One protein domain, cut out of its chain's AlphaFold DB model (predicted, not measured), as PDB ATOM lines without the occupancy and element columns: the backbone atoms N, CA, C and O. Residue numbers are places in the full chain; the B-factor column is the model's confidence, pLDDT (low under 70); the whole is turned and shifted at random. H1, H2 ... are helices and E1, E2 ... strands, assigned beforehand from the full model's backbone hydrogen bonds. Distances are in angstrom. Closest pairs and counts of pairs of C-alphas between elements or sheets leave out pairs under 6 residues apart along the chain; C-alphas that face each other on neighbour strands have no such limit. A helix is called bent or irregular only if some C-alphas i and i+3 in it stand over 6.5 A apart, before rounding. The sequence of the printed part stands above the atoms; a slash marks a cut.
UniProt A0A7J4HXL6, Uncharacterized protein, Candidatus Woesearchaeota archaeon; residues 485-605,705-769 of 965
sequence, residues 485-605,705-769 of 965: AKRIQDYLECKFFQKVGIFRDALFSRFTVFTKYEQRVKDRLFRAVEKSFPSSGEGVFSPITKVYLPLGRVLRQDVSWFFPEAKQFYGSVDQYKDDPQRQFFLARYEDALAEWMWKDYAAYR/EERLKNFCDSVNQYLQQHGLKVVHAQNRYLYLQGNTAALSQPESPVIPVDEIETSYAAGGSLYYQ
ATOM      1  N   ALA A 485      20.154  21.627  20.135       93.00
ATOM      2  CA  ALA A 485      20.061  20.347  19.425       93.00
ATOM      3  C   ALA A 485      20.304  19.113  20.321       93.00
ATOM      4  O   ALA A 485      19.782  18.029  20.051       93.00
ATOM      5  N   LYS A 486      21.020  19.253  21.449       91.31
ATOM      6  CA  LYS A 486      21.213  18.154  22.413       91.31
ATOM      7  C   LYS A 486      19.936  17.733  23.130       91.31
ATOM      8  O   LYS A 486      19.948  16.682  23.764       91.31
ATOM      9  N   ARG A 487      18.826  18.474  23.028       89.50
ATOM     10  CA  ARG A 487      17.525  18.042  23.576       89.50
ATOM     11  C   ARG A 487      17.027  16.742  22.970       89.50
ATOM     12  O   ARG A 487      16.326  16.008  23.658       89.50
ATOM     13  N   ILE A 488      17.475  16.399  21.763       90.62
ATOM     14  CA  ILE A 488      17.244  15.082  21.165       90.62
ATOM     15  C   ILE A 488      17.752  13.939  22.069       90.62
ATOM     16  O   ILE A 488      17.156  12.867  22.104       90.62
ATOM     17  N   GLN A 489      18.777  14.177  22.898       87.62
ATOM     18  CA  GLN A 489      19.320  13.182  23.831       87.62
ATOM     19  C   GLN A 489      18.369  12.856  24.995       87.62
ATOM     20  O   GLN A 489      18.480  11.766  25.550       87.62
ATOM     21  N   ASP A 490      17.399  13.719  25.331       84.38
ATOM     22  CA  ASP A 490      16.343  13.381  26.302       84.38
ATOM     23  C   ASP A 490      15.488  12.206  25.775       84.38
ATOM     24  O   ASP A 490      15.131  11.298  26.530       84.38
ATOM     25  N   TYR A 491      15.197  12.190  24.468       86.62
ATOM     26  CA  TYR A 491      14.503  11.088  23.793       86.62
ATOM     27  C   TYR A 491      15.385   9.837  23.699       86.62
ATOM     28  O   TYR A 491      14.926   8.737  24.020       86.62
ATOM     29  N   LEU A 492      16.670   9.997  23.348       86.31
ATOM     30  CA  LEU A 492      17.618   8.876  23.312       86.31
ATOM     31  C   LEU A 492      17.781   8.216  24.684       86.31
ATOM     32  O   LEU A 492      17.876   6.997  24.744       86.31
ATOM     33  N   GLU A 493      17.761   8.976  25.782       85.19
ATOM     34  CA  GLU A 493      17.823   8.434  27.149       85.19
ATOM     35  C   GLU A 493      16.591   7.580  27.460       85.19
ATOM     36  O   GLU A 493      16.723   6.479  27.995       85.19
ATOM     37  N   CYS A 494      15.401   8.036  27.057       82.62
ATOM     38  CA  CYS A 494      14.161   7.278  27.224       82.62
ATOM     39  C   CYS A 494      14.174   5.976  26.408       82.62
ATOM     40  O   CYS A 494      13.858   4.910  26.938       82.62
ATOM     41  N   LYS A 495      14.579   6.037  25.135       83.31
ATOM     42  CA  LYS A 495      14.676   4.872  24.238       83.31
ATOM     43  C   LYS A 495      15.782   3.898  24.659       83.31
ATOM     44  O   LYS A 495      15.567   2.687  24.667       83.31
ATOM     45  N   PHE A 496      16.937   4.406  25.089       82.12
ATOM     46  CA  PHE A 496      18.023   3.601  25.650       82.12
ATOM     47  C   PHE A 496      17.577   2.895  26.935       82.12
ATOM     48  O   PHE A 496      17.789   1.693  27.069       82.12
ATOM     49  N   PHE A 497      16.886   3.596  27.843       81.94
ATOM     50  CA  PHE A 497      16.307   2.983  29.041       81.94
ATOM     51  C   PHE A 497      15.298   1.877  28.689       81.94
ATOM     52  O   PHE A 497      15.334   0.813  29.299       81.94
ATOM     53  N   GLN A 498      14.437   2.087  27.686       77.81
ATOM     54  CA  GLN A 498      13.485   1.070  27.217       77.81
ATOM     55  C   GLN A 498      14.177  -0.183  26.652       77.81
ATOM     56  O   GLN A 498      13.720  -1.289  26.923       77.81
ATOM     57  N   LYS A 499      15.279  -0.027  25.901       79.88
ATOM     58  CA  LYS A 499      16.012  -1.149  25.279       79.88
ATOM     59  C   LYS A 499      16.970  -1.868  26.241       79.88
ATOM     60  O   LYS A 499      17.116  -3.081  26.153       79.88
ATOM     61  N   VAL A 500      17.628  -1.138  27.146       75.25
ATOM     62  CA  VAL A 500      18.729  -1.647  27.999       75.25
ATOM     63  C   VAL A 500      18.304  -1.829  29.469       75.25
ATOM     64  O   VAL A 500      19.013  -2.454  30.255       75.25
ATOM     65  N   GLY A 501      17.145  -1.300  29.873       75.00
ATOM     66  CA  GLY A 501      16.579  -1.426  31.226       75.00
ATOM     67  C   GLY A 501      17.214  -0.522  32.293       75.00
ATOM     68  O   GLY A 501      16.790  -0.535  33.449       75.00
ATOM     69  N   ILE A 502      18.224   0.273  31.929       75.25
ATOM     70  CA  ILE A 502      18.963   1.174  32.823       75.25
ATOM     71  C   ILE A 502      19.312   2.484  32.118       75.25
ATOM     72  O   ILE A 502      19.566   2.515  30.917       75.25
ATOM     73  N   PHE A 503      19.344   3.574  32.887       77.56
ATOM     74  CA  PHE A 503      19.751   4.885  32.388       77.56
ATOM     75  C   PHE A 503      21.234   4.870  32.008       77.56
ATOM     76  O   PHE A 503      22.067   4.303  32.727       77.56
ATOM     77  N   ARG A 504      21.591   5.551  30.920       75.31
ATOM     78  CA  ARG A 504      22.976   5.681  30.457       75.31
ATOM     79  C   ARG A 504      23.834   6.369  31.521       75.31
ATOM     80  O   ARG A 504      24.944   5.933  31.811       75.31
ATOM     81  N   ASP A 505      23.269   7.345  32.224       69.56
ATOM     82  CA  ASP A 505      23.881   7.994  33.390       69.56
ATOM     83  C   ASP A 505      24.234   7.053  34.555       69.56
ATOM     84  O   ASP A 505      25.105   7.380  35.365       69.56
ATOM     85  N   ALA A 506      23.556   5.906  34.675       66.62
ATOM     86  CA  ALA A 506      23.863   4.895  35.686       66.62
ATOM     87  C   ALA A 506      25.026   3.982  35.254       66.62
ATOM     88  O   ALA A 506      25.807   3.550  36.099       66.62
ATOM     89  N   LEU A 507      25.186   3.745  33.945       63.41
ATOM     90  CA  LEU A 507      26.358   3.072  33.363       63.41
ATOM     91  C   LEU A 507      27.620   3.949  33.402       63.41
ATOM     92  O   LEU A 507      28.732   3.445  33.574       63.41
ATOM     93  N   PHE A 508      27.452   5.264  33.245       63.38
ATOM     94  CA  PHE A 508      28.524   6.254  33.167       63.38
ATOM     95  C   PHE A 508      28.341   7.328  34.249       63.38
ATOM     96  O   PHE A 508      27.890   8.440  33.983       63.38
ATOM     97  N   SER A 509      28.702   6.991  35.489       49.47
ATOM     98  CA  SER A 509      28.480   7.834  36.672       49.47
ATOM     99  C   SER A 509      29.009   9.273  36.503       49.47
ATOM    100  O   SER A 509      30.223   9.508  36.555       49.47
ATOM    101  N   ARG A 510      28.098  10.246  36.335       50.28
ATOM    102  CA  ARG A 510      28.431  11.670  36.160       50.28
ATOM    103  C   ARG A 510      28.981  12.296  37.448       50.28
ATOM    104  O   ARG A 510      28.227  12.693  38.330       50.28
ATOM    105  N   PHE A 511      30.297  12.478  37.500       54.56
ATOM    106  CA  PHE A 511      30.972  13.420  38.403       54.56
ATOM    107  C   PHE A 511      31.472  14.634  37.600       54.56
ATOM    108  O   PHE A 511      31.636  14.541  36.387       54.56
ATOM    109  N   THR A 512      31.809  15.759  38.236       55.03
ATOM    110  CA  THR A 512      32.412  16.924  37.537       55.03
ATOM    111  C   THR A 512      33.722  16.572  36.813       55.03
ATOM    112  O   THR A 512      34.014  17.081  35.730       55.03
ATOM    113  N   VAL A 513      34.478  15.616  37.367       63.22
ATOM    114  CA  VAL A 513      35.653  14.987  36.737       63.22
ATOM    115  C   VAL A 513      35.293  14.285  35.417       63.22
ATOM    116  O   VAL A 513      36.104  14.276  34.492       63.22
ATOM    117  N   PHE A 514      34.081  13.728  35.310       68.88
ATOM    118  CA  PHE A 514      33.588  13.041  34.116       68.88
ATOM    119  C   PHE A 514      33.269  14.022  32.983       68.88
ATOM    120  O   PHE A 514      33.704  13.784  31.866       68.88
ATOM    121  N   THR A 515      32.642  15.174  33.245       71.69
ATOM    122  CA  THR A 515      32.412  16.198  32.202       71.69
ATOM    123  C   THR A 515      33.731  16.726  31.624       71.69
ATOM    124  O   THR A 515      33.898  16.782  30.407       71.69
ATOM    125  N   LYS A 516      34.729  17.012  32.480       77.19
ATOM    126  CA  LYS A 516      36.093  17.355  32.028       77.19
ATOM    127  C   LYS A 516      36.795  16.199  31.299       77.19
ATOM    128  O   LYS A 516      37.729  16.431  30.538       77.19
ATOM    129  N   TYR A 517      36.428  14.948  31.568       79.25
ATOM    130  CA  TYR A 517      36.936  13.787  30.837       79.25
ATOM    131  C   TYR A 517      36.278  13.677  29.456       79.25
ATOM    132  O   TYR A 517      37.009  13.594  28.476       79.25
ATOM    133  N   GLU A 518      34.946  13.759  29.360       80.56
ATOM    134  CA  GLU A 518      34.211  13.737  28.088       80.56
ATOM    135  C   GLU A 518      34.699  14.815  27.119       80.56
ATOM    136  O   GLU A 518      34.927  14.506  25.952       80.56
ATOM    137  N   GLN A 519      34.900  16.052  27.594       83.69
ATOM    138  CA  GLN A 519      35.379  17.135  26.733       83.69
ATOM    139  C   GLN A 519      36.774  16.819  26.178       83.69
ATOM    140  O   GLN A 519      36.909  16.657  24.973       83.69
ATOM    141  N   ARG A 520      37.767  16.542  27.040       84.38
ATOM    142  CA  ARG A 520      39.131  16.152  26.610       84.38
ATOM    143  C   ARG A 520      39.160  14.940  25.675       84.38
ATOM    144  O   ARG A 520      40.075  14.794  24.867       84.38
ATOM    145  N   VAL A 521      38.201  14.032  25.825       85.38
ATOM    146  CA  VAL A 521      38.036  12.856  24.970       85.38
ATOM    147  C   VAL A 521      37.508  13.249  23.583       85.38
ATOM    148  O   VAL A 521      38.070  12.790  22.589       85.38
ATOM    149  N   LYS A 522      36.505  14.133  23.502       87.12
ATOM    150  CA  LYS A 522      36.031  14.723  22.237       87.12
ATOM    151  C   LYS A 522      37.101  15.565  21.554       87.12
ATOM    152  O   LYS A 522      37.334  15.374  20.369       87.12
ATOM    153  N   ASP A 523      37.792  16.423  22.301       88.19
ATOM    154  CA  ASP A 523      38.849  17.290  21.770       88.19
ATOM    155  C   ASP A 523      39.936  16.447  21.082       88.19
ATOM    156  O   ASP A 523      40.435  16.808  20.025       88.19
ATOM    157  N   ARG A 524      40.265  15.262  21.623       86.62
ATOM    158  CA  ARG A 524      41.183  14.320  20.959       86.62
ATOM    159  C   ARG A 524      40.608  13.614  19.735       86.62
ATOM    160  O   ARG A 524      41.397  13.226  18.877       86.62
ATOM    161  N   LEU A 525      39.294  13.402  19.662       89.00
ATOM    162  CA  LEU A 525      38.659  12.902  18.443       89.00
ATOM    163  C   LEU A 525      38.757  13.967  17.346       89.00
ATOM    164  O   LEU A 525      39.226  13.651  16.259       89.00
ATOM    165  N   PHE A 526      38.416  15.220  17.649       91.06
ATOM    166  CA  PHE A 526      38.491  16.320  16.686       91.06
ATOM    167  C   PHE A 526      39.935  16.639  16.276       91.06
ATOM    168  O   PHE A 526      40.218  16.603  15.086       91.06
ATOM    169  N   ARG A 527      40.896  16.712  17.213       90.69
ATOM    170  CA  ARG A 527      42.344  16.781  16.896       90.69
ATOM    171  C   ARG A 527      42.863  15.614  16.046       90.69
ATOM    172  O   ARG A 527      43.955  15.701  15.490       90.69
ATOM    173  N   ALA A 528      42.153  14.488  15.995       89.69
ATOM    174  CA  ALA A 528      42.490  13.379  15.108       89.69
ATOM    175  C   ALA A 528      41.803  13.468  13.738       89.69
ATOM    176  O   ALA A 528      42.352  12.924  12.788       89.69
ATOM    177  N   VAL A 529      40.648  14.134  13.643       93.50
ATOM    178  CA  VAL A 529      39.975  14.472  12.379       93.50
ATOM    179  C   VAL A 529      40.715  15.616  11.683       93.50
ATOM    180  O   VAL A 529      41.069  15.473  10.523       93.50
ATOM    181  N   GLU A 530      41.063  16.688  12.403       94.06
ATOM    182  CA  GLU A 530      41.905  17.800  11.924       94.06
ATOM    183  C   GLU A 530      43.204  17.294  11.277       94.06
ATOM    184  O   GLU A 530      43.580  17.725  10.193       94.06
ATOM    185  N   LYS A 531      43.863  16.307  11.897       94.06
ATOM    186  CA  LYS A 531      45.104  15.702  11.381       94.06
ATOM    187  C   LYS A 531      44.939  14.879  10.105       94.06
ATOM    188  O   LYS A 531      45.953  14.560   9.490       94.06
ATOM    189  N   SER A 532      43.714  14.536   9.715       96.06
ATOM    190  CA  SER A 532      43.435  13.940   8.406       96.06
ATOM    191  C   SER A 532      43.428  14.980   7.280       96.06
ATOM    192  O   SER A 532      43.443  14.588   6.119       96.06
ATOM    193  N   PHE A 533      43.416  16.279   7.602       96.12
ATOM    194  CA  PHE A 533      43.279  17.391   6.659       96.12
ATOM    195  C   PHE A 533      44.488  18.340   6.767       96.12
ATOM    196  O   PHE A 533      44.407  19.375   7.432       96.12
ATOM    197  N   PRO A 534      45.647  17.984   6.176       90.50
ATOM    198  CA  PRO A 534      46.865  18.779   6.294       90.50
ATOM    199  C   PRO A 534      46.694  20.170   5.668       90.50
ATOM    200  O   PRO A 534      46.305  20.300   4.510       90.50
ATOM    201  N   SER A 535      47.011  21.204   6.448       91.81
ATOM    202  CA  SER A 535      46.935  22.606   6.032       91.81
ATOM    203  C   SER A 535      47.978  22.962   4.967       91.81
ATOM    204  O   SER A 535      49.113  22.490   5.020       91.81
ATOM    205  N   SER A 536      47.618  23.842   4.031       87.69
ATOM    206  CA  SER A 536      48.465  24.274   2.913       87.69
ATOM    207  C   SER A 536      49.612  25.205   3.308       87.69
ATOM    208  O   SER A 536      50.523  25.403   2.509       87.69
ATOM    209  N   GLY A 537      49.573  25.783   4.511       88.94
ATOM    210  CA  GLY A 537      50.615  26.656   5.043       88.94
ATOM    211  C   GLY A 537      50.072  27.700   6.016       88.94
ATOM    212  O   GLY A 537      48.883  27.727   6.323       88.94
ATOM    213  N   GLU A 538      50.967  28.564   6.481       92.94
ATOM    214  CA  GLU A 538      50.643  29.819   7.167       92.94
ATOM    215  C   GLU A 538      50.722  30.972   6.140       92.94
ATOM    216  O   GLU A 538      51.406  30.826   5.127       92.94
ATOM    217  N   GLY A 539      50.039  32.099   6.370       95.06
ATOM    218  CA  GLY A 539      50.028  33.246   5.447       95.06
ATOM    219  C   GLY A 539      48.683  33.977   5.355       95.06
ATOM    220  O   GLY A 539      47.758  33.694   6.116       95.06
ATOM    221  N   VAL A 540      48.576  34.924   4.416       94.81
ATOM    222  CA  VAL A 540      47.319  35.613   4.060       94.81
ATOM    223  C   VAL A 540      46.604  34.827   2.961       94.81
ATOM    224  O   VAL A 540      47.214  34.460   1.959       94.81
ATOM    225  N   PHE A 541      45.303  34.593   3.125       95.69
ATOM    226  CA  PHE A 541      44.492  33.807   2.197       95.69
ATOM    227  C   PHE A 541      43.176  34.514   1.874       95.69
ATOM    228  O   PHE A 541      42.495  35.017   2.768       95.69
ATOM    229  N   SER A 542      42.810  34.528   0.591       93.25
ATOM    230  CA  SER A 542      41.624  35.209   0.066       93.25
ATOM    231  C   SER A 542      41.222  34.611  -1.297       93.25
ATOM    232  O   SER A 542      42.122  34.310  -2.092       93.25
ATOM    233  N   PRO A 543      39.919  34.430  -1.595       95.25
ATOM    234  CA  PRO A 543      38.838  34.186  -0.636       95.25
ATOM    235  C   PRO A 543      38.942  32.774  -0.027       95.25
ATOM    236  O   PRO A 543      39.657  31.910  -0.543       95.25
ATOM    237  N   ILE A 544      38.208  32.526   1.059       96.69
ATOM    238  CA  ILE A 544      38.059  31.209   1.691       96.69
ATOM    239  C   ILE A 544      36.584  30.871   1.894       96.69
ATOM    240  O   ILE A 544      35.823  31.689   2.403       96.69
ATOM    241  N   THR A 545      36.206  29.624   1.623       97.88
ATOM    242  CA  THR A 545      34.924  29.066   2.075       97.88
ATOM    243  C   THR A 545      35.138  28.249   3.344       97.88
ATOM    244  O   THR A 545      35.965  27.334   3.391       97.88
ATOM    245  N   LYS A 546      34.370  28.559   4.387       97.88
ATOM    246  CA  LYS A 546      34.262  27.752   5.602       97.88
ATOM    247  C   LYS A 546      33.228  26.656   5.356       97.88
ATOM    248  O   LYS A 546      32.084  26.948   5.009       97.88
ATOM    249  N   VAL A 547      33.617  25.400   5.556       98.31
ATOM    250  CA  VAL A 547      32.735  24.231   5.401       98.31
ATOM    251  C   VAL A 547      32.632  23.439   6.697       98.31
ATOM    252  O   VAL A 547      33.580  23.387   7.480       98.31
ATOM    253  N   TYR A 548      31.491  22.792   6.915       98.06
ATOM    254  CA  TYR A 548      31.228  21.891   8.029       98.06
ATOM    255  C   TYR A 548      31.447  20.423   7.650       98.06
ATOM    256  O   TYR A 548      31.067  19.988   6.562       98.06
ATOM    257  N   LEU A 549      31.997  19.653   8.590       97.62
ATOM    258  CA  LEU A 549      32.125  18.198   8.546       97.62
ATOM    259  C   LEU A 549      30.963  17.545   9.325       97.62
ATOM    260  O   LEU A 549      31.028  17.484  10.560       97.62
ATOM    261  N   PRO A 550      29.912  17.034   8.651       96.06
ATOM    262  CA  PRO A 550      28.734  16.455   9.300       96.06
ATOM    263  C   PRO A 550      29.010  15.027   9.802       96.06
ATOM    264  O   PRO A 550      28.543  14.033   9.244       96.06
ATOM    265  N   LEU A 551      29.784  14.907  10.886       95.12
ATOM    266  CA  LEU A 551      30.225  13.623  11.457       95.12
ATOM    267  C   LEU A 551      29.067  12.723  11.931       95.12
ATOM    268  O   LEU A 551      29.270  11.525  12.136       95.12
ATOM    269  N   GLY A 552      27.857  13.265  12.089       94.81
ATOM    270  CA  GLY A 552      26.637  12.490  12.314       94.81
ATOM    271  C   GLY A 552      26.272  11.575  11.140       94.81
ATOM    272  O   GLY A 552      25.844  10.441  11.367       94.81
ATOM    273  N   ARG A 553      26.526  12.003   9.890       94.88
ATOM    274  CA  ARG A 553      26.191  11.236   8.672       94.88
ATOM    275  C   ARG A 553      26.878   9.873   8.629       94.88
ATOM    276  O   ARG A 553      26.267   8.882   8.237       94.88
ATOM    277  N   VAL A 554      28.114   9.814   9.129       95.44
ATOM    278  CA  VAL A 554      28.959   8.609   9.210       95.44
ATOM    279  C   VAL A 554      28.303   7.475  10.017       95.44
ATOM    280  O   VAL A 554      28.604   6.307   9.776       95.44
ATOM    281  N   LEU A 555      27.405   7.801  10.956       95.00
ATOM    282  CA  LEU A 555      26.755   6.847  11.867       95.00
ATOM    283  C   LEU A 555      25.238   6.710  11.644       95.00
ATOM    284  O   LEU A 555      24.558   6.075  12.451       95.00
ATOM    285  N   ARG A 556      24.687   7.252  10.545       95.00
ATOM    286  CA  ARG A 556      23.249   7.154  10.212       95.00
ATOM    287  C   ARG A 556      22.710   5.726  10.289       95.00
ATOM    288  O   ARG A 556      21.590   5.527  10.755       95.00
ATOM    289  N   GLN A 557      23.490   4.736   9.846       92.44
ATOM    290  CA  GLN A 557      23.090   3.326   9.864       92.44
ATOM    291  C   GLN A 557      22.949   2.794  11.298       92.44
ATOM    292  O   GLN A 557      21.930   2.187  11.620       92.44
ATOM    293  N   ASP A 558      23.932   3.051  12.163       91.25
ATOM    294  CA  ASP A 558      23.944   2.577  13.552       91.25
ATOM    295  C   ASP A 558      22.873   3.282  14.389       91.25
ATOM    296  O   ASP A 558      22.158   2.648  15.168       91.25
ATOM    297  N   VAL A 559      22.721   4.598  14.189       92.25
ATOM    298  CA  VAL A 559      21.667   5.384  14.837       92.25
ATOM    299  C   VAL A 559      20.294   4.902  14.375       92.25
ATOM    300  O   VAL A 559      19.453   4.655  15.228       92.25
ATOM    301  N   SER A 560      20.066   4.680  13.074       93.12
ATOM    302  CA  SER A 560      18.784   4.148  12.573       93.12
ATOM    303  C   SER A 560      18.493   2.731  13.075       93.12
ATOM    304  O   SER A 560      17.342   2.387  13.316       93.12
ATOM    305  N   TRP A 561      19.519   1.893  13.237       88.44
ATOM    306  CA  TRP A 561      19.356   0.545  13.782       88.44
ATOM    307  C   TRP A 561      18.967   0.566  15.270       88.44
ATOM    308  O   TRP A 561      18.163  -0.255  15.716       88.44
ATOM    309  N   PHE A 562      19.491   1.517  16.052       85.62
ATOM    310  CA  PHE A 562      19.132   1.656  17.466       85.62
ATOM    311  C   PHE A 562      17.835   2.465  17.681       85.62
ATOM    312  O   PHE A 562      17.077   2.164  18.604       85.62
ATOM    313  N   PHE A 563      17.570   3.456  16.827       88.38
ATOM    314  CA  PHE A 563      16.449   4.400  16.876       88.38
ATOM    315  C   PHE A 563      15.796   4.499  15.475       88.38
ATOM    316  O   PHE A 563      16.141   5.397  14.702       88.38
ATOM    317  N   PRO A 564      14.875   3.585  15.103       90.50
ATOM    318  CA  PRO A 564      14.309   3.507  13.749       90.50
ATOM    319  C   PRO A 564      13.676   4.803  13.231       90.50
ATOM    320  O   PRO A 564      13.731   5.079  12.033       90.50
ATOM    321  N   GLU A 565      13.130   5.629  14.121       90.12
ATOM    322  CA  GLU A 565      12.537   6.932  13.805       90.12
ATOM    323  C   GLU A 565      13.559   7.919  13.210       90.12
ATOM    324  O   GLU A 565      13.203   8.762  12.383       90.12
ATOM    325  N   ALA A 566      14.850   7.771  13.537       93.38
ATOM    326  CA  ALA A 566      15.918   8.576  12.947       93.38
ATOM    327  C   ALA A 566      16.024   8.385  11.424       93.38
ATOM    328  O   ALA A 566      16.405   9.318  10.724       93.38
ATOM    329  N   LYS A 567      15.614   7.227  10.881       95.12
ATOM    330  CA  LYS A 567      15.590   6.987   9.429       95.12
ATOM    331  C   LYS A 567      14.640   7.942   8.700       95.12
ATOM    332  O   LYS A 567      14.959   8.383   7.600       95.12
ATOM    333  N   GLN A 568      13.493   8.267   9.303       94.12
ATOM    334  CA  GLN A 568      12.554   9.238   8.735       94.12
ATOM    335  C   GLN A 568      13.152  10.646   8.770       94.12
ATOM    336  O   GLN A 568      13.119  11.341   7.761       94.12
ATOM    337  N   PHE A 569      13.773  11.022   9.892       94.94
ATOM    338  CA  PHE A 569      14.495  12.287  10.022       94.94
ATOM    339  C   PHE A 569      15.608  12.438   8.969       94.94
ATOM    340  O   PHE A 569      15.656  13.460   8.294       94.94
ATOM    341  N   TYR A 570      16.450  11.419   8.753       95.38
ATOM    342  CA  TYR A 570      17.490  11.460   7.713       95.38
ATOM    343  C   TYR A 570      16.913  11.605   6.300       95.38
ATOM    344  O   TYR A 570      17.481  12.335   5.494       95.38
ATOM    345  N   GLY A 571      15.760  10.986   6.025       92.50
ATOM    346  CA  GLY A 571      15.027  11.200   4.776       92.50
ATOM    347  C   GLY A 571      14.612  12.661   4.569       92.50
ATOM    348  O   GLY A 571      14.696  13.144   3.445       92.50
ATOM    349  N   SER A 572      14.237  13.377   5.635       87.69
ATOM    350  CA  SER A 572      13.994  14.825   5.584       87.69
ATOM    351  C   SER A 572      15.290  15.625   5.389       87.69
ATOM    352  O   SER A 572      15.316  16.526   4.560       87.69
ATOM    353  N   VAL A 573      16.398  15.282   6.064       91.31
ATOM    354  CA  VAL A 573      17.701  15.954   5.836       91.31
ATOM    355  C   VAL A 573      18.134  15.862   4.369       91.31
ATOM    356  O   VAL A 573      18.593  16.846   3.793       91.31
ATOM    357  N   ASP A 574      17.937  14.699   3.750       91.81
ATOM    358  CA  ASP A 574      18.330  14.444   2.363       91.81
ATOM    359  C   ASP A 574      17.404  15.120   1.328       91.81
ATOM    360  O   ASP A 574      17.769  15.204   0.156       91.81
ATOM    361  N   GLN A 575      16.243  15.653   1.738       92.50
ATOM    362  CA  GLN A 575      15.415  16.536   0.900       92.50
ATOM    363  C   GLN A 575      16.017  17.943   0.787       92.50
ATOM    364  O   GLN A 575      15.910  18.565  -0.267       92.50
ATOM    365  N   TYR A 576      16.696  18.419   1.836       92.75
ATOM    366  CA  TYR A 576      17.285  19.763   1.886       92.75
ATOM    367  C   TYR A 576      18.729  19.843   1.388       92.75
ATOM    368  O   TYR A 576      19.292  20.929   1.354       92.75
ATOM    369  N   LYS A 577      19.292  18.745   0.867       89.62
ATOM    370  CA  LYS A 577      19.614  18.793  -0.563       89.62
ATOM    371  C   LYS A 577      20.418  20.015  -1.026       89.62
ATOM    372  O   LYS A 577      21.614  20.127  -0.780       89.62
ATOM    373  N   ASP A 578      19.717  20.888  -1.729       90.06
ATOM    374  CA  ASP A 578      20.274  22.026  -2.447       90.06
ATOM    375  C   ASP A 578      20.189  23.339  -1.617       90.06
ATOM    376  O   ASP A 578      20.434  24.423  -2.138       90.06
ATOM    377  N   ASP A 579      19.876  23.240  -0.312       93.62
ATOM    378  CA  ASP A 579      19.871  24.315   0.697       93.62
ATOM    379  C   ASP A 579      20.955  24.040   1.769       93.62
ATOM    380  O   ASP A 579      20.713  23.332   2.758       93.62
ATOM    381  N   PRO A 580      22.172  24.604   1.620       93.38
ATOM    382  CA  PRO A 580      23.259  24.416   2.581       93.38
ATOM    383  C   PRO A 580      22.934  24.896   4.005       93.38
ATOM    384  O   PRO A 580      23.495  24.374   4.970       93.38
ATOM    385  N   GLN A 581      22.028  25.864   4.163       93.69
ATOM    386  CA  GLN A 581      21.708  26.470   5.453       93.69
ATOM    387  C   GLN A 581      20.785  25.569   6.285       93.69
ATOM    388  O   GLN A 581      21.067  25.336   7.468       93.69
ATOM    389  N   ARG A 582      19.741  24.994   5.669       94.81
ATOM    390  CA  ARG A 582      18.946  23.914   6.283       94.81
ATOM    391  C   ARG A 582      19.772  22.646   6.458       94.81
ATOM    392  O   ARG A 582      19.762  22.077   7.550       94.81
ATOM    393  N   GLN A 583      20.561  22.231   5.455       94.69
ATOM    394  CA  GLN A 583      21.480  21.090   5.601       94.69
ATOM    395  C   GLN A 583      22.374  21.238   6.836       94.69
ATOM    396  O   GLN A 583      22.515  20.290   7.611       94.69
ATOM    397  N   PHE A 584      22.979  22.414   7.026       95.94
ATOM    398  CA  PHE A 584      23.841  22.681   8.167       95.94
ATOM    399  C   PHE A 584      23.077  22.584   9.493       95.94
ATOM    400  O   PHE A 584      23.537  21.891  10.404       95.94
ATOM    401  N   PHE A 585      21.912  23.233   9.600       96.31
ATOM    402  CA  PHE A 585      21.088  23.193  10.810       96.31
ATOM    403  C   PHE A 585      20.694  21.762  11.175       96.31
ATOM    404  O   PHE A 585      20.943  21.319  12.297       96.31
ATOM    405  N   LEU A 586      20.168  21.007  10.212       96.00
ATOM    406  CA  LEU A 586      19.751  19.620  10.390       96.00
ATOM    407  C   LEU A 586      20.934  18.701  10.739       96.00
ATOM    408  O   LEU A 586      20.819  17.876  11.650       96.00
ATOM    409  N   ALA A 587      22.108  18.906  10.127       95.56
ATOM    410  CA  ALA A 587      23.336  18.180  10.467       95.56
ATOM    411  C   ALA A 587      23.728  18.330  11.951       95.56
ATOM    412  O   ALA A 587      24.279  17.396  12.537       95.56
ATOM    413  N   ARG A 588      23.376  19.443  12.617       95.88
ATOM    414  CA  ARG A 588      23.575  19.601  14.074       95.88
ATOM    415  C   ARG A 588      22.790  18.589  14.895       95.88
ATOM    416  O   ARG A 588      23.286  18.142  15.931       95.88
ATOM    417  N   TYR A 589      21.595  18.218  14.444       96.25
ATOM    418  CA  TYR A 589      20.760  17.211  15.091       96.25
ATOM    419  C   TYR A 589      21.214  15.794  14.716       96.25
ATOM    420  O   TYR A 589      21.255  14.938  15.599       96.25
ATOM    421  N   GLU A 590      21.682  15.556  13.481       95.69
ATOM    422  CA  GLU A 590      22.375  14.303  13.117       95.69
ATOM    423  C   GLU A 590      23.566  14.033  14.050       95.69
ATOM    424  O   GLU A 590      23.751  12.930  14.567       95.69
ATOM    425  N   ASP A 591      24.355  15.070  14.317       95.31
ATOM    426  CA  ASP A 591      25.488  15.014  15.228       95.31
ATOM    427  C   ASP A 591      25.096  14.886  16.705       95.31
ATOM    428  O   ASP A 591      25.803  14.225  17.470       95.31
ATOM    429  N   ALA A 592      23.975  15.482  17.122       95.06
ATOM    430  CA  ALA A 592      23.438  15.320  18.471       95.06
ATOM    431  C   ALA A 592      22.917  13.893  18.719       95.06
ATOM    432  O   ALA A 592      23.096  13.382  19.831       95.06
ATOM    433  N   LEU A 593      22.341  13.250  17.693       94.75
ATOM    434  CA  LEU A 593      21.956  11.834  17.684       94.75
ATOM    435  C   LEU A 593      23.186  10.917  17.788       94.75
ATOM    436  O   LEU A 593      23.227  10.005  18.615       94.75
ATOM    437  N   ALA A 594      24.221  11.197  16.994       94.56
ATOM    438  CA  ALA A 594      25.465  10.431  16.965       94.56
ATOM    439  C   ALA A 594      26.400  10.683  18.174       94.56
ATOM    440  O   ALA A 594      27.352   9.924  18.391       94.56
ATOM    441  N   GLU A 595      26.165  11.732  18.979       92.44
ATOM    442  CA  GLU A 595      27.101  12.205  20.015       92.44
ATOM    443  C   GLU A 595      27.503  11.105  21.009       92.44
ATOM    444  O   GLU A 595      28.658  11.042  21.439       92.44
ATOM    445  N   TRP A 596      26.571  10.234  21.398       89.88
ATOM    446  CA  TRP A 596      26.820   9.191  22.398       89.88
ATOM    447  C   TRP A 596      27.727   8.073  21.883       89.88
ATOM    448  O   TRP A 596      28.646   7.662  22.595       89.88
ATOM    449  N   MET A 597      27.526   7.648  20.637       91.56
ATOM    450  CA  MET A 597      28.396   6.687  19.960       91.56
ATOM    451  C   MET A 597      29.805   7.269  19.796       91.56
ATOM    452  O   MET A 597      30.789   6.636  20.188       91.56
ATOM    453  N   TRP A 598      29.909   8.524  19.338       92.50
ATOM    454  CA  TRP A 598      31.194   9.216  19.220       92.50
ATOM    455  C   TRP A 598      31.910   9.389  20.566       92.50
ATOM    456  O   TRP A 598      33.124   9.195  20.634       92.50
ATOM    457  N   LYS A 599      31.186   9.690  21.654       89.50
ATOM    458  CA  LYS A 599      31.745   9.736  23.019       89.50
ATOM    459  C   LYS A 599      32.310   8.389  23.462       89.50
ATOM    460  O   LYS A 599      33.415   8.356  24.005       89.50
ATOM    461  N   ASP A 600      31.579   7.297  23.249       88.88
ATOM    462  CA  ASP A 600      32.009   5.961  23.677       88.88
ATOM    463  C   ASP A 600      33.232   5.491  22.879       88.88
ATOM    464  O   ASP A 600      34.216   5.032  23.471       88.88
ATOM    465  N   TYR A 601      33.218   5.694  21.557       92.31
ATOM    466  CA  TYR A 601      34.354   5.400  20.684       92.31
ATOM    467  C   TYR A 601      35.584   6.232  21.066       92.31
ATOM    468  O   TYR A 601      36.674   5.688  21.266       92.31
ATOM    469  N   ALA A 602      35.421   7.545  21.247       91.38
ATOM    470  CA  ALA A 602      36.513   8.419  21.652       91.38
ATOM    471  C   ALA A 602      37.056   8.045  23.044       91.38
ATOM    472  O   ALA A 602      38.270   8.069  23.255       91.38
ATOM    473  N   ALA A 603      36.199   7.642  23.992       88.38
ATOM    474  CA  ALA A 603      36.624   7.209  25.323       88.38
ATOM    475  C   ALA A 603      37.426   5.900  25.270       88.38
ATOM    476  O   ALA A 603      38.431   5.770  25.976       88.38
ATOM    477  N   TYR A 604      37.024   4.953  24.417       89.81
ATOM    478  CA  TYR A 604      37.820   3.769  24.104       89.81
ATOM    479  C   TYR A 604      39.176   4.156  23.488       89.81
ATOM    480  O   TYR A 604      40.220   3.755  24.009       89.81
ATOM    481  N   ARG A 605      39.179   4.991  22.436       89.56
ATOM    482  CA  ARG A 605      40.391   5.448  21.737       89.56
ATOM    483  C   ARG A 605      41.365   6.149  22.685       89.56
ATOM    484  O   ARG A 605      42.555   5.851  22.672       89.56
ATOM    485  N   GLU A 705      36.468   3.255  13.609       92.88
ATOM    486  CA  GLU A 705      37.746   3.789  13.126       92.88
ATOM    487  C   GLU A 705      37.841   3.735  11.595       92.88
ATOM    488  O   GLU A 705      38.272   4.711  10.981       92.88
ATOM    489  N   GLU A 706      37.366   2.648  10.984       94.75
ATOM    490  CA  GLU A 706      37.274   2.464   9.537       94.75
ATOM    491  C   GLU A 706      36.301   3.459   8.899       94.75
ATOM    492  O   GLU A 706      36.698   4.198   8.004       94.75
ATOM    493  N   ARG A 707      35.057   3.567   9.390       94.88
ATOM    494  CA  ARG A 707      34.077   4.519   8.834       94.88
ATOM    495  C   ARG A 707      34.543   5.972   8.941       94.88
ATOM    496  O   ARG A 707      34.379   6.733   7.991       94.88
ATOM    497  N   LEU A 708      35.160   6.358  10.064       94.94
ATOM    498  CA  LEU A 708      35.722   7.703  10.223       94.94
ATOM    499  C   LEU A 708      36.885   7.957   9.255       94.94
ATOM    500  O   LEU A 708      36.979   9.050   8.696       94.94
ATOM    501  N   LYS A 709      37.759   6.961   9.055       95.88
ATOM    502  CA  LYS A 709      38.857   7.039   8.085       95.88
ATOM    503  C   LYS A 709      38.310   7.173   6.667       95.88
ATOM    504  O   LYS A 709      38.676   8.120   5.990       95.88
ATOM    505  N   ASN A 710      37.389   6.301   6.262       97.00
ATOM    506  CA  ASN A 710      36.791   6.300   4.928       97.00
ATOM    507  C   ASN A 710      36.085   7.631   4.621       97.00
ATOM    508  O   ASN A 710      36.219   8.135   3.513       97.00
ATOM    509  N   PHE A 711      35.412   8.244   5.606       97.12
ATOM    510  CA  PHE A 711      34.853   9.595   5.468       97.12
ATOM    511  C   PHE A 711      35.940  10.666   5.260       97.12
ATOM    512  O   PHE A 711      35.830  11.493   4.356       97.12
ATOM    513  N   CYS A 712      37.013  10.657   6.060       97.50
ATOM    514  CA  CYS A 712      38.116  11.610   5.878       97.50
ATOM    515  C   CYS A 712      38.824  11.418   4.526       97.50
ATOM    516  O   CYS A 712      39.135  12.397   3.850       97.50
ATOM    517  N   ASP A 713      39.043  10.167   4.120       97.69
ATOM    518  CA  ASP A 713      39.655   9.805   2.845       97.69
ATOM    519  C   ASP A 713      38.759  10.252   1.669       97.69
ATOM    520  O   ASP A 713      39.271  10.849   0.723       97.69
ATOM    521  N   SER A 714      37.428  10.081   1.748       97.75
ATOM    522  CA  SER A 714      36.493  10.567   0.716       97.75
ATOM    523  C   SER A 714      36.429  12.093   0.630       97.75
ATOM    524  O   SER A 714      36.352  12.634  -0.469       97.75
ATOM    525  N   VAL A 715      36.503  12.802   1.767       98.25
ATOM    526  CA  VAL A 715      36.602  14.273   1.771       98.25
ATOM    527  C   VAL A 715      37.911  14.708   1.107       98.25
ATOM    528  O   VAL A 715      37.874  15.529   0.200       98.25
ATOM    529  N   ASN A 716      39.058  14.128   1.476       98.12
ATOM    530  CA  ASN A 716      40.343  14.449   0.841       98.12
ATOM    531  C   ASN A 716      40.348  14.165  -0.669       98.12
ATOM    532  O   ASN A 716      40.836  14.989  -1.441       98.12
ATOM    533  N   GLN A 717      39.776  13.034  -1.095       97.94
ATOM    534  CA  GLN A 717      39.629  12.696  -2.510       97.94
ATOM    535  C   GLN A 717      38.783  13.741  -3.248       97.94
ATOM    536  O   GLN A 717      39.197  14.212  -4.305       97.94
ATOM    537  N   TYR A 718      37.646  14.143  -2.674       98.19
ATOM    538  CA  TYR A 718      36.779  15.177  -3.240       98.19
ATOM    539  C   TYR A 718      37.505  16.529  -3.348       98.19
ATOM    540  O   TYR A 718      37.552  17.133  -4.419       98.19
ATOM    541  N   LEU A 719      38.168  16.975  -2.274       97.75
ATOM    542  CA  LEU A 719      38.947  18.217  -2.282       97.75
ATOM    543  C   LEU A 719      40.035  18.197  -3.369       97.75
ATOM    544  O   LEU A 719      40.172  19.163  -4.118       97.75
ATOM    545  N   GLN A 720      40.754  17.079  -3.517       96.88
ATOM    546  CA  GLN A 720      41.770  16.915  -4.559       96.88
ATOM    547  C   GLN A 720      41.169  16.935  -5.975       96.88
ATOM    548  O   GLN A 720      41.714  17.605  -6.851       96.88
ATOM    549  N   GLN A 721      40.054  16.232  -6.203       97.62
ATOM    550  CA  GLN A 721      39.370  16.168  -7.502       97.62
ATOM    551  C   GLN A 721      38.867  17.541  -7.968       97.62
ATOM    552  O   GLN A 721      38.944  17.846  -9.157       97.62
ATOM    553  N   HIS A 722      38.413  18.384  -7.038       97.69
ATOM    554  CA  HIS A 722      37.877  19.716  -7.331       97.69
ATOM    555  C   HIS A 722      38.900  20.856  -7.142       97.69
ATOM    556  O   HIS A 722      38.543  22.028  -7.252       97.69
ATOM    557  N   GLY A 723      40.181  20.549  -6.894       96.50
ATOM    558  CA  GLY A 723      41.246  21.557  -6.780       96.50
ATOM    559  C   GLY A 723      41.144  22.458  -5.542       96.50
ATOM    560  O   GLY A 723      41.626  23.592  -5.558       96.50
ATOM    561  N   LEU A 724      40.510  21.971  -4.474       97.50
ATOM    562  CA  LEU A 724      40.341  22.663  -3.201       97.50
ATOM    563  C   LEU A 724      41.511  22.352  -2.256       97.50
ATOM    564  O   LEU A 724      41.873  21.196  -2.039       97.50
ATOM    565  N   LYS A 725      42.087  23.393  -1.654       97.25
ATOM    566  CA  LYS A 725      43.172  23.304  -0.669       97.25
ATOM    567  C   LYS A 725      42.640  23.627   0.722       97.25
ATOM    568  O   LYS A 725      41.951  24.629   0.900       97.25
ATOM    569  N   VAL A 726      42.997  22.812   1.713       97.81
ATOM    570  CA  VAL A 726      42.709  23.096   3.126       97.81
ATOM    571  C   VAL A 726      43.694  24.152   3.617       97.81
ATOM    572  O   VAL A 726      44.869  23.855   3.782       97.81
ATOM    573  N   VAL A 727      43.228  25.369   3.881       97.00
ATOM    574  CA  VAL A 727      44.029  26.422   4.524       97.00
ATOM    575  C   VAL A 727      44.177  26.134   6.014       97.00
ATOM    576  O   VAL A 727      45.276  26.171   6.555       97.00
ATOM    577  N   HIS A 728      43.076  25.789   6.681       96.88
ATOM    578  CA  HIS A 728      43.056  25.508   8.113       96.88
ATOM    579  C   HIS A 728      41.980  24.464   8.450       96.88
ATOM    580  O   HIS A 728      41.003  24.305   7.715       96.88
ATOM    581  N   ALA A 729      42.150  23.758   9.568       95.94
ATOM    582  CA  ALA A 729      41.204  22.769  10.075       95.94
ATOM    583  C   ALA A 729      41.031  22.963  11.586       95.94
ATOM    584  O   ALA A 729      42.014  22.972  12.325       95.94
ATOM    585  N   GLN A 730      39.786  23.118  12.045       92.94
ATOM    586  CA  GLN A 730      39.480  23.458  13.436       92.94
ATOM    587  C   GLN A 730      38.168  22.799  13.879       92.94
ATOM    588  O   GLN A 730      37.085  23.131  13.393       92.94
ATOM    589  N   ASN A 731      38.238  21.887  14.846       90.94
ATOM    590  CA  ASN A 731      37.142  21.065  15.361       90.94
ATOM    591  C   ASN A 731      36.408  20.232  14.290       90.94
ATOM    592  O   ASN A 731      36.658  19.040  14.121       90.94
ATOM    593  N   ARG A 732      35.440  20.863  13.617       94.00
ATOM    594  CA  ARG A 732      34.567  20.300  12.574       94.00
ATOM    595  C   ARG A 732      34.482  21.196  11.340       94.00
ATOM    596  O   ARG A 732      33.658  20.936  10.472       94.00
ATOM    597  N   TYR A 733      35.294  22.247  11.281       97.38
ATOM    598  CA  TYR A 733      35.335  23.171  10.159       97.38
ATOM    599  C   TYR A 733      36.634  22.978   9.399       97.38
ATOM    600  O   TYR A 733      37.705  22.899  10.007       97.38
ATOM    601  N   LEU A 734      36.522  22.931   8.077       98.00
ATOM    602  CA  LEU A 734      37.650  23.153   7.186       98.00
ATOM    603  C   LEU A 734      37.490  24.538   6.566       98.00
ATOM    604  O   LEU A 734      36.379  24.986   6.282       98.00
ATOM    605  N   TYR A 735      38.613  25.207   6.369       98.00
ATOM    606  CA  TYR A 735      38.701  26.490   5.694       98.00
ATOM    607  C   TYR A 735      39.389  26.221   4.361       98.00
ATOM    608  O   TYR A 735      40.535  25.772   4.349       98.00
ATOM    609  N   LEU A 736      38.666  26.390   3.256       98.12
ATOM    610  CA  LEU A 736      39.067  25.926   1.931       98.12
ATOM    611  C   LEU A 736      39.320  27.095   0.976       98.12
ATOM    612  O   LEU A 736      38.543  28.044   0.945       98.12
ATOM    613  N   GLN A 737      40.360  26.981   0.151       97.31
ATOM    614  CA  GLN A 737      40.648  27.886  -0.966       97.31
ATOM    615  C   GLN A 737      40.660  27.084  -2.277       97.31
ATOM    616  O   GLN A 737      41.243  26.000  -2.325       97.31
ATOM    617  N   GLY A 738      40.042  27.594  -3.346       95.12
ATOM    618  CA  GLY A 738      40.002  26.932  -4.657       95.12
ATOM    619  C   GLY A 738      38.659  27.109  -5.364       95.12
ATOM    620  O   GLY A 738      38.039  28.162  -5.255       95.12
ATOM    621  N   ASN A 739      38.207  26.081  -6.087       94.31
ATOM    622  CA  ASN A 739      36.931  26.086  -6.807       94.31
ATOM    623  C   ASN A 739      35.735  25.912  -5.852       94.31
ATOM    624  O   ASN A 739      35.223  24.807  -5.665       94.31
ATOM    625  N   THR A 740      35.293  27.005  -5.232       90.94
ATOM    626  CA  THR A 740      34.218  27.000  -4.227       90.94
ATOM    627  C   THR A 740      32.866  26.557  -4.790       90.94
ATOM    628  O   THR A 740      32.095  25.937  -4.067       90.94
ATOM    629  N   ALA A 741      32.611  26.757  -6.089       93.75
ATOM    630  CA  ALA A 741      31.378  26.326  -6.756       93.75
ATOM    631  C   ALA A 741      31.150  24.802  -6.698       93.75
ATOM    632  O   ALA A 741      30.005  24.354  -6.730       93.75
ATOM    633  N   ALA A 742      32.217  24.004  -6.557       95.50
ATOM    634  CA  ALA A 742      32.097  22.567  -6.319       95.50
ATOM    635  C   ALA A 742      31.377  22.253  -4.993       95.50
ATOM    636  O   ALA A 742      30.565  21.339  -4.925       95.50
ATOM    637  N   LEU A 743      31.594  23.052  -3.945       95.19
ATOM    638  CA  LEU A 743      31.038  22.809  -2.606       95.19
ATOM    639  C   LEU A 743      29.503  22.899  -2.549       95.19
ATOM    640  O   LEU A 743      28.908  22.402  -1.596       95.19
ATOM    641  N   SER A 744      28.879  23.509  -3.558       92.19
ATOM    642  CA  SER A 744      27.422  23.578  -3.724       92.19
ATOM    643  C   SER A 744      26.837  22.378  -4.481       92.19
ATOM    644  O   SER A 744      25.628  22.323  -4.688       92.19
ATOM    645  N   GLN A 745      27.664  21.431  -4.937       92.06
ATOM    646  CA  GLN A 745      27.195  20.245  -5.650       92.06
ATOM    647  C   GLN A 745      26.613  19.202  -4.669       92.06
ATOM    648  O   GLN A 745      27.195  18.992  -3.600       92.06
ATOM    649  N   PRO A 746      25.514  18.495  -5.009       88.50
ATOM    650  CA  PRO A 746      24.861  17.534  -4.108       88.50
ATOM    651  C   PRO A 746      25.741  16.371  -3.626       88.50
ATOM    652  O   PRO A 746      25.459  15.772  -2.590       88.50
ATOM    653  N   GLU A 747      26.783  16.025  -4.381       91.94
ATOM    654  CA  GLU A 747      27.783  15.010  -4.038       91.94
ATOM    655  C   GLU A 747      28.832  15.474  -3.012       91.94
ATOM    656  O   GLU A 747      29.608  14.645  -2.530       91.94
ATOM    657  N   SER A 748      28.868  16.767  -2.663       95.56
ATOM    658  CA  SER A 748      29.831  17.310  -1.704       95.56
ATOM    659  C   SER A 748      29.705  16.612  -0.335       95.56
ATOM    660  O   SER A 748      28.646  16.657   0.302       95.56
ATOM    661  N   PRO A 749      30.783  16.000   0.197       96.19
ATOM    662  CA  PRO A 749      30.766  15.356   1.513       96.19
ATOM    663  C   PRO A 749      30.823  16.362   2.680       96.19
ATOM    664  O   PRO A 749      30.842  15.961   3.847       96.19
ATOM    665  N   VAL A 750      30.874  17.664   2.376       97.38
ATOM    666  CA  VAL A 750      30.971  18.785   3.321       97.38
ATOM    667  C   VAL A 750      29.901  19.833   3.009       97.38
ATOM    668  O   VAL A 750      29.473  19.964   1.867       97.38
ATOM    669  N   ILE A 751      29.478  20.599   4.014       97.31
ATOM    670  CA  ILE A 751      28.413  21.603   3.856       97.31
ATOM    671  C   ILE A 751      29.048  23.000   3.891       97.31
ATOM    672  O   ILE A 751      29.660  23.319   4.913       97.31
ATOM    673  N   PRO A 752      28.959  23.842   2.846       97.44
ATOM    674  CA  PRO A 752      29.418  25.228   2.929       97.44
ATOM    675  C   PRO A 752      28.545  26.017   3.912       97.44
ATOM    676  O   PRO A 752      27.323  25.906   3.886       97.44
ATOM    677  N   VAL A 753      29.177  26.780   4.811       96.81
ATOM    678  CA  VAL A 753      28.478  27.529   5.877       96.81
ATOM    679  C   VAL A 753      28.784  29.021   5.893       96.81
ATOM    680  O   VAL A 753      27.968  29.796   6.378       96.81
ATOM    681  N   ASP A 754      29.949  29.441   5.396       96.06
ATOM    682  CA  ASP A 754      30.307  30.858   5.337       96.06
ATOM    683  C   ASP A 754      31.378  31.131   4.273       96.06
ATOM    684  O   ASP A 754      32.191  30.260   3.956       96.06
ATOM    685  N   GLU A 755      31.424  32.367   3.787       95.81
ATOM    686  CA  GLU A 755      32.495  32.884   2.931       95.81
ATOM    687  C   GLU A 755      33.271  33.987   3.657       95.81
ATOM    688  O   GLU A 755      32.699  34.909   4.246       95.81
ATOM    689  N   ILE A 756      34.594  33.878   3.629       96.44
ATOM    690  CA  ILE A 756      35.539  34.753   4.313       96.44
ATOM    691  C   ILE A 756      36.384  35.431   3.237       96.44
ATOM    692  O   ILE A 756      37.142  34.774   2.522       96.44
ATOM    693  N   GLU A 757      36.240  36.750   3.116       95.25
ATOM    694  CA  GLU A 757      36.894  37.544   2.074       95.25
ATOM    695  C   GLU A 757      38.421  37.475   2.173       95.25
ATOM    696  O   GLU A 757      39.091  37.135   1.201       95.25
ATOM    697  N   THR A 758      38.970  37.754   3.355       96.12
ATOM    698  CA  THR A 758      40.400  37.632   3.658       96.12
ATOM    699  C   THR A 758      40.565  37.045   5.057       96.12
ATOM    700  O   THR A 758      39.803  37.358   5.973       96.12
ATOM    701  N   SER A 759      41.560  36.180   5.229       96.81
ATOM    702  CA  SER A 759      41.969  35.644   6.526       96.81
ATOM    703  C   SER A 759      43.488  35.555   6.627       96.81
ATOM    704  O   SER A 759      44.194  35.578   5.616       96.81
ATOM    705  N   TYR A 760      43.975  35.397   7.851       97.25
ATOM    706  CA  TYR A 760      45.379  35.209   8.159       97.25
ATOM    707  C   TYR A 760      45.579  33.947   9.004       97.25
ATOM    708  O   TYR A 760      44.948  33.806  10.051       97.25
ATOM    709  N   ALA A 761      46.434  33.023   8.568       96.38
ATOM    710  CA  ALA A 761      46.783  31.820   9.321       96.38
ATOM    711  C   ALA A 761      48.205  31.940   9.885       96.38
ATOM    712  O   ALA A 761      49.153  32.099   9.117       96.38
ATOM    713  N   ALA A 762      48.357  31.846  11.207       94.56
ATOM    714  CA  ALA A 762      49.638  31.990  11.904       94.56
ATOM    715  C   ALA A 762      49.621  31.294  13.273       94.56
ATOM    716  O   ALA A 762      48.615  31.348  13.986       94.56
ATOM    717  N   GLY A 763      50.720  30.638  13.658       88.31
ATOM    718  CA  GLY A 763      50.842  29.975  14.964       88.31
ATOM    719  C   GLY A 763      49.835  28.834  15.149       88.31
ATOM    720  O   GLY A 763      49.337  28.599  16.248       88.31
ATOM    721  N   GLY A 764      49.441  28.173  14.054       90.38
ATOM    722  CA  GLY A 764      48.364  27.174  14.066       90.38
ATOM    723  C   GLY A 764      46.966  27.726  14.386       90.38
ATOM    724  O   GLY A 764      46.068  26.934  14.665       90.38
ATOM    725  N   SER A 765      46.770  29.046  14.341       93.50
ATOM    726  CA  SER A 765      45.476  29.727  14.493       93.50
ATOM    727  C   SER A 765      45.058  30.400  13.183       93.50
ATOM    728  O   SER A 765      45.905  30.697  12.340       93.50
ATOM    729  N   LEU A 766      43.759  30.662  13.022       95.50
ATOM    730  CA  LEU A 766      43.198  31.417  11.902       95.50
ATOM    731  C   LEU A 766      42.477  32.663  12.424       95.50
ATOM    732  O   LEU A 766      41.653  32.571  13.333       95.50
ATOM    733  N   TYR A 767      42.776  33.808  11.821       96.56
ATOM    734  CA  TYR A 767      42.246  35.120  12.167       96.56
ATOM    735  C   TYR A 767      41.489  35.695  10.970       96.56
ATOM    736  O   TYR A 767      41.998  35.698   9.850       96.56
ATOM    737  N   TYR A 768      40.274  36.182  11.194       96.62
ATOM    738  CA  TYR A 768      39.493  36.921  10.202       96.62
ATOM    739  C   TYR A 768      38.419  37.758  10.899       96.62
ATOM    740  O   TYR A 768      38.058  37.488  12.049       96.62
ATOM    741  N   GLN A 769      37.877  38.743  10.183       94.12
ATOM    742  CA  GLN A 769      36.667  39.449  10.591       94.12
ATOM    743  C   GLN A 769      35.448  38.960   9.807       94.12
ATOM    744  O   GLN A 769      35.532  38.660   8.617       94.12
TER     745      GLN A 769
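What this domain is: This is residues 485 to 605 and 705 to 769 of the 965 residues of an uncharacterized protein of Candidatus Woesearchaeota archaeon (UniProt A0A7J4HXL6). A small sandwich of two crossed sheets makes one end of the domain, and H1, H4, H5 and H6a gather toward the other, with H6a packing on E5. H3 and H7 reach to the larger sheet, and residues 506 to 516 stick out. The 186 printed residues have eight named helices and seven named strands, class mixed, in the order H1 H2 H3 E1 E2 H4 H5 H6 H7 E3 E4 H8 E5 E6 E7. The antiparallel sheets run E3 E4 E2 E5 and E1 E6 E7. The whole is compact, radius of gyration of the C-alphas 17.8 A, spans 54 by 39 by 31 A.

How they stand to each other: H1, residues 485 to 500, only just touches H2, residues 504 to 507, with 3 pairs of C-alphas within 8 A, Glu 493 and Arg 504 closest at 6.7 A. H3, residues 512 to 530, precedes E1, residues 539 to 541, and E2, residues 544 to 548. H4, residues 553 to 562, irregular with C-alphas 554 and 557 7.9 A apart, forms a hairpin with H5, residues 566 to 573. H6, residues 580 to 605, was assigned as one helix by its hydrogen bonds but is bent, with C-alphas 593 and 596 7.3 A apart; its arms are H6a, residues 580 to 593, and H6b, residues 596 to 605. H6a touches H1, the closest C-alphas being those of Lys 486 and Ala 592, 5.3 A. H6b touches H3, about perpendicular at 81 degrees, Val 521 and Ala 602 closest by C-alphas at 5.7 A. H7, residues 705 to 721, and H3 only graze the strongly twisted sheet of E3, residues 725 to 730, E4, residues 733 to 737, E2 and E5, residues 751 to 756. Within hydrogen-bond range there are N 727 and O 735, 2.8 A, N 545 and O 736, 2.9 A, and N 546 and O 754, 2.8 A. H6a is over E5, and H8, residues 740 to 744, over E2 at a height over the sheet of 8.5 A. E4, H8 and E5 are a split strand-helix-strand unit, E2 between its two strands, with a right-handed crossover. E1, E6, residues 759 to 762, and E7, residues 765 to 769, form the sandwich's other sheet, face to face with the first, strands at 76 degrees; N 541 and O 759 are 2.9 A apart, N 760 and O 767 2.8 A. Every O i to N i+4 pair is within hydrogen-bond range in H3, H5, H6b and H7, against 9 of 12 in H1, 4 of 6 in H4, 9 of 10 in H6a and 0 of 1 in H8, which has 2 of 2 O i to N i+3 pairs; H2 is too short.

Where its parts are: H1 begins at C-alpha 485 (20.061, 20.347, 19.425) and E7 ends at C-alpha 769 (36.667, 39.449, 10.591). H3 is 27.3 A long, H7 24.1 A, H1 23.6 A and H6a 19.7 A.

The domain as a whole: The C-alphas of Gly 501 and Val 540, farthest apart, are 55.3 A apart. Residues 606 to 704 are not printed, with 9.2 A between C-alphas 605 and 705. Of the links printed whole, none is long. Residues 505 to 514 have pLDDT under 70.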